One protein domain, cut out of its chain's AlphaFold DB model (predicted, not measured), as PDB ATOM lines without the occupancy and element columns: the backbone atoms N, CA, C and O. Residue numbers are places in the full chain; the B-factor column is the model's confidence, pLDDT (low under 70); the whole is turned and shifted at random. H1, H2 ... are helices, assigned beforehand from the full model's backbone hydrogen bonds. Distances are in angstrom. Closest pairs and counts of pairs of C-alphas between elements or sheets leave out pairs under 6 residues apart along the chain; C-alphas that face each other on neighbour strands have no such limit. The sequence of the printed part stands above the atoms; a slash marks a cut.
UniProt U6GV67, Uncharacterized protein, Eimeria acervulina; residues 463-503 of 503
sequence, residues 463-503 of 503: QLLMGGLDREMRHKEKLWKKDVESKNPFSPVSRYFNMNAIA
ATOM      1  N   GLN A 463     -19.751   5.676 -29.851       86.19
ATOM      2  CA  GLN A 463     -20.547   6.261 -28.768       86.19
ATOM      3  C   GLN A 463     -20.723   7.778 -28.925       86.19
ATOM      4  O   GLN A 463     -21.772   8.304 -28.556       86.19
ATOM      5  N   LEU A 464     -19.757   8.471 -29.548       82.19
ATOM      6  CA  LEU A 464     -19.865   9.898 -29.891       82.19
ATOM      7  C   LEU A 464     -21.008  10.180 -30.876       82.19
ATOM      8  O   LEU A 464     -21.561  11.277 -30.887       82.19
ATOM      9  N   LEU A 465     -21.379   9.183 -31.682       81.94
ATOM     10  CA  LEU A 465     -22.413   9.277 -32.710       81.94
ATOM     11  C   LEU A 465     -23.793   8.822 -32.202       81.94
ATOM     12  O   LEU A 465     -24.758   8.795 -32.966       81.94
ATOM     13  N   MET A 466     -23.921   8.460 -30.921       82.88
ATOM     14  CA  MET A 466     -25.158   7.902 -30.376       82.88
ATOM     15  C   MET A 466     -26.097   8.964 -29.788       82.88
ATOM     16  O   MET A 466     -25.744   9.742 -28.899       82.88
ATOM     17  N   GLY A 467     -27.364   8.908 -30.214       79.69
ATOM     18  CA  GLY A 467     -28.516   9.436 -29.476       79.69
ATOM     19  C   GLY A 467     -28.423  10.914 -29.077       79.69
ATOM     20  O   GLY A 467     -28.502  11.805 -29.921       79.69
ATOM     21  N   GLY A 468     -28.366  11.175 -27.766       79.56
ATOM     22  CA  GLY A 468     -28.302  12.528 -27.205       79.56
ATOM     23  C   GLY A 468     -26.943  13.204 -27.384       79.56
ATOM     24  O   GLY A 468     -26.907  14.422 -27.541       79.56
ATOM     25  N   LEU A 469     -25.856  12.426 -27.425       78.44
ATOM     26  CA  LEU A 469     -24.499  12.956 -27.529       78.44
ATOM     27  C   LEU A 469     -24.249  13.537 -28.924       78.44
ATOM     28  O   LEU A 469     -23.838  14.682 -29.023       78.44
ATOM     29  N   ASP A 470     -24.642  12.840 -29.994       83.00
ATOM     30  CA  ASP A 470     -24.591  13.379 -31.368       83.00
ATOM     31  C   ASP A 470     -25.371  14.702 -31.501       83.00
ATOM     32  O   ASP A 470     -24.904  15.662 -32.116       83.00
ATOM     33  N   ARG A 471     -26.543  14.808 -30.859       83.81
ATOM     34  CA  ARG A 471     -27.321  16.059 -30.844       83.81
ATOM     35  C   ARG A 471     -26.607  17.172 -30.088       83.81
ATOM     36  O   ARG A 471     -26.653  18.316 -30.534       83.81
ATOM     37  N   GLU A 472     -25.981  16.850 -28.959       82.94
ATOM     38  CA  GLU A 472     -25.194  17.797 -28.168       82.94
ATOM     39  C   GLU A 472     -23.970  18.272 -28.959       82.94
ATOM     40  O   GLU A 472     -23.747  19.475 -29.051       82.94
ATOM     41  N   MET A 473     -23.256  17.363 -29.625       82.50
ATOM     42  CA  MET A 473     -22.103  17.674 -30.476       82.50
ATOM     43  C   MET A 473     -22.505  18.587 -31.638       82.50
ATOM     44  O   MET A 473     -21.918  19.650 -31.801       82.50
ATOM     45  N   ARG A 474     -23.585  18.272 -32.367       85.44
ATOM     46  CA  ARG A 474     -24.111  19.151 -33.432       85.44
ATOM     47  C   ARG A 474     -24.618  20.492 -32.907       85.44
ATOM     48  O   ARG A 474     -24.581  21.490 -33.622       85.44
ATOM     49  N   HIS A 475     -25.165  20.532 -31.693       86.38
ATOM     50  CA  HIS A 475     -25.592  21.785 -31.073       86.38
ATOM     51  C   HIS A 475     -24.386  22.658 -30.715       86.38
ATOM     52  O   HIS A 475     -24.386  23.838 -31.058       86.38
ATOM     53  N   LYS A 476     -23.352  22.074 -30.098       84.75
ATOM     54  CA  LYS A 476     -22.079  22.749 -29.822       84.75
ATOM     55  C   LYS A 476     -21.419  23.224 -31.120       84.75
ATOM     56  O   LYS A 476     -21.048  24.387 -31.203       84.75
ATOM     57  N   GLU A 477     -21.408  22.400 -32.167       84.19
ATOM     58  CA  GLU A 477     -20.904  22.772 -33.496       84.19
ATOM     59  C   GLU A 477     -21.665  23.977 -34.081       84.19
ATOM     60  O   GLU A 477     -21.062  24.905 -34.614       84.19
ATOM     61  N   LYS A 478     -22.999  24.011 -33.952       87.75
ATOM     62  CA  LYS A 478     -23.813  25.160 -34.387       87.75
ATOM     63  C   LYS A 478     -23.535  26.423 -33.579       87.75
ATOM     64  O   LYS A 478     -23.578  27.506 -34.153       87.75
ATOM     65  N   LEU A 479     -23.332  26.304 -32.268       86.81
ATOM     66  CA  LEU A 479     -22.985  27.443 -31.417       86.81
ATOM     67  C   LEU A 479     -21.609  27.992 -31.782       86.81
ATOM     68  O   LEU A 479     -21.488  29.192 -31.987       86.81
ATOM     69  N   TRP A 480     -20.624  27.114 -31.960       80.56
ATOM     70  CA  TRP A 480     -19.288  27.486 -32.412       80.56
ATOM     71  C   TRP A 480     -19.330  28.181 -33.778       80.56
ATOM     72  O   TRP A 480     -18.821  29.283 -33.913       80.56
ATOM     73  N   LYS A 481     -20.049  27.623 -34.767       81.06
ATOM     74  CA  LYS A 481     -20.226  28.268 -36.084       81.06
ATOM     75  C   LYS A 481     -20.824  29.673 -35.978       81.06
ATOM     76  O   LYS A 481     -20.424  30.561 -36.720       81.06
ATOM     77  N   LYS A 482     -21.784  29.879 -35.071       84.19
ATOM     78  CA  LYS A 482     -22.362  31.206 -34.817       84.19
ATOM     79  C   LYS A 482     -21.361  32.156 -34.165       84.19
ATOM     80  O   LYS A 482     -21.346  33.323 -34.533       84.19
ATOM     81  N   ASP A 483     -20.564  31.667 -33.218       81.75
ATOM     82  CA  ASP A 483     -19.534  32.461 -32.543       81.75
ATOM     83  C   ASP A 483     -18.447  32.903 -33.535       81.75
ATOM     84  O   ASP A 483     -18.169  34.093 -33.647       81.75
ATOM     85  N   VAL A 484     -17.942  31.975 -34.356       76.75
ATOM     86  CA  VAL A 484     -16.991  32.257 -35.445       76.75
ATOM     87  C   VAL A 484     -17.551  33.291 -36.417       76.75
ATOM     88  O   VAL A 484     -16.884  34.275 -36.716       76.75
ATOM     89  N   GLU A 485     -18.794  33.123 -36.874       77.75
ATOM     90  CA  GLU A 485     -19.438  34.085 -37.776       77.75
ATOM     91  C   GLU A 485     -19.608  35.469 -37.124       77.75
ATOM     92  O   GLU A 485     -19.468  36.493 -37.794       77.75
ATOM     93  N   SER A 486     -19.884  35.513 -35.815       78.25
ATOM     94  CA  SER A 486     -20.017  36.767 -35.067       78.25
ATOM     95  C   SER A 486     -18.684  37.490 -34.874       78.25
ATOM     96  O   SER A 486     -18.645  38.718 -34.922       78.25
ATOM     97  N   LYS A 487     -17.595  36.732 -34.712       77.25
ATOM     98  CA  LYS A 487     -16.227  37.243 -34.580       77.25
ATOM     99  C   LYS A 487     -15.571  37.525 -35.928       77.25
ATOM    100  O   LYS A 487     -14.539  38.181 -35.958       77.25
ATOM    101  N   ASN A 488     -16.156  37.072 -37.039       77.69
ATOM    102  CA  ASN A 488     -15.617  37.285 -38.376       77.69
ATOM    103  C   ASN A 488     -15.743  38.771 -38.785       77.69
ATOM    104  O   ASN A 488     -16.850  39.234 -39.095       77.69
ATOM    105  N   PRO A 489     -14.628  39.524 -38.874       70.19
ATOM    106  CA  PRO A 489     -14.652  40.944 -39.232       70.19
ATOM    107  C   PRO A 489     -15.030  41.185 -40.705       70.19
ATOM    108  O   PRO A 489     -15.263  42.322 -41.118       70.19
ATOM    109  N   PHE A 490     -15.122  40.124 -41.511       66.12
ATOM    110  CA  PHE A 490     -15.483  40.173 -42.925       66.12
ATOM    111  C   PHE A 490     -16.877  39.607 -43.217       66.12
ATOM    112  O   PHE A 490     -17.266  39.579 -44.390       66.12
ATOM    113  N   SER A 491     -17.656  39.212 -42.198       66.19
ATOM    114  CA  SER A 491     -19.039  38.792 -42.429       66.19
ATOM    115  C   SER A 491     -19.881  39.965 -42.959       66.19
ATOM    116  O   SER A 491     -19.733  41.113 -42.514       66.19
ATOM    117  N   PRO A 492     -20.801  39.725 -43.911       59.88
ATOM    118  CA  PRO A 492     -21.673  40.774 -44.435       59.88
ATOM    119  C   PRO A 492     -22.574  41.387 -43.350       59.88
ATOM    120  O   PRO A 492     -23.029  42.514 -43.515       59.88
ATOM    121  N   VAL A 493     -22.792  40.683 -42.232       57.94
ATOM    122  CA  VAL A 493     -23.581  41.145 -41.080       57.94
ATOM    123  C   VAL A 493     -22.793  42.134 -40.207       57.94
ATOM    124  O   VAL A 493     -23.366  43.121 -39.746       57.94
ATOM    125  N   SER A 494     -21.476  41.945 -40.051       50.59
ATOM    126  CA  SER A 494     -20.601  42.854 -39.286       50.59
ATOM    127  C   SER A 494     -20.484  44.248 -39.931       50.59
ATOM    128  O   SER A 494     -20.440  45.273 -39.245       50.59
ATOM    129  N   ARG A 495     -20.581  44.334 -41.268       48.16
ATOM    130  CA  ARG A 495     -20.565  45.622 -41.994       48.16
ATOM    131  C   ARG A 495     -21.772  46.521 -41.713       48.16
ATOM    132  O   ARG A 495     -21.651  47.735 -41.854       48.16
ATOM    133  N   TYR A 496     -22.913  45.966 -41.304       49.56
ATOM    134  CA  TYR A 496     -24.099  46.770 -40.984       49.56
ATOM    135  C   TYR A 496     -24.033  47.409 -39.593       49.56
ATOM    136  O   TYR A 496     -24.610  48.476 -39.396       49.56
ATOM    137  N   PHE A 497     -23.299  46.816 -38.646       49.41
ATOM    138  CA  PHE A 497     -23.120  47.409 -37.318       49.41
ATOM    139  C   PHE A 497     -22.147  48.593 -37.333       49.41
ATOM    140  O   PHE A 497     -22.372  49.566 -36.617       49.41
ATOM    141  N   ASN A 498     -21.139  48.574 -38.209       44.12
ATOM    142  CA  ASN A 498     -20.161  49.662 -38.300       44.12
ATOM    143  C   ASN A 498     -20.646  50.894 -39.092       44.12
ATOM    144  O   ASN A 498     -20.063  51.966 -38.964       44.12
ATOM    145  N   MET A 499     -21.725  50.790 -39.883       46.22
ATOM    146  CA  MET A 499     -22.303  51.957 -40.573       46.22
ATOM    147  C   MET A 499     -23.293  52.761 -39.718       46.22
ATOM    148  O   MET A 499     -23.508  53.933 -40.007       46.22
ATOM    149  N   ASN A 500     -23.867  52.177 -38.660       46.12
ATOM    150  CA  ASN A 500     -24.806  52.879 -37.773       46.12
ATOM    151  C   ASN A 500     -24.139  53.537 -36.553       46.12
ATOM    152  O   ASN A 500     -24.809  54.264 -35.829       46.12
ATOM    153  N   ALA A 501     -22.844  53.304 -36.321       49.03
ATOM    154  CA  ALA A 501     -22.082  53.955 -35.251       49.03
ATOM    155  C   ALA A 501     -21.408  55.275 -35.688       49.03
ATOM    156  O   ALA A 501     -20.771  55.933 -34.874       49.03
ATOM    157  N   ILE A 502     -21.538  55.660 -36.967       50.72
ATOM    158  CA  ILE A 502     -20.932  56.874 -37.555       50.72
ATOM    159  C   ILE A 502     -22.017  57.874 -38.029       50.72
ATOM    160  O   ILE A 502     -21.718  58.832 -38.735       50.72
ATOM    161  N   ALA A 503     -23.285  57.677 -37.649       39.19
ATOM    162  CA  ALA A 503     -24.383  58.594 -37.982       39.19
ATOM    163  C   ALA A 503     -24.762  59.498 -36.805       39.19
ATOM    164  O   ALA A 503     -24.956  58.955 -35.694       39.19
TER     165      ALA A 503
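Overview. This is residues 463 to 503 of the 503 residues of an uncharacterized protein of Eimeria acervulina (UniProt U6GV67). One long helix, H1, makes most of a thin rod, and the short helix H2 runs on roughly end to end beyond it after a short link. The printed part has 41 residues with two named helices, H1 then H2, and no named strand. It is all helix and extended, with a radius of gyration of the C-alphas of 16.0 A, and spans 53 by 14 by 10 A.

Arrangement. H1, residues 467 to 487, and H2, residues 494 to 499, are close but not clearly touching. Their closest C-alphas, those of Ser 486 and Ser 494, are 7.4 A apart. They run the same way at a shallow tilt of 33 degrees, only just short of steep. In H1, 16 of 17 O i to N i+4 pairs are within hydrogen-bond range; in H2, 0 of 2 are, beside 1 of 3 O i to N i+3 pairs.

Along the chain. H1 begins at C-alpha 467 (-28.516, 9.436, -29.476) and is 30.8 A long from first to last C-alpha. H2 is 9.3 A long and ends at C-alpha 499 (-22.303, 51.957, -40.573).

Size, cuts and confidence. The C-alphas of Gln 463 and Ala 503, the two farthest apart, are 53.3 A apart. The printed part has no cut. Residues 490 to 503 have pLDDT under 70.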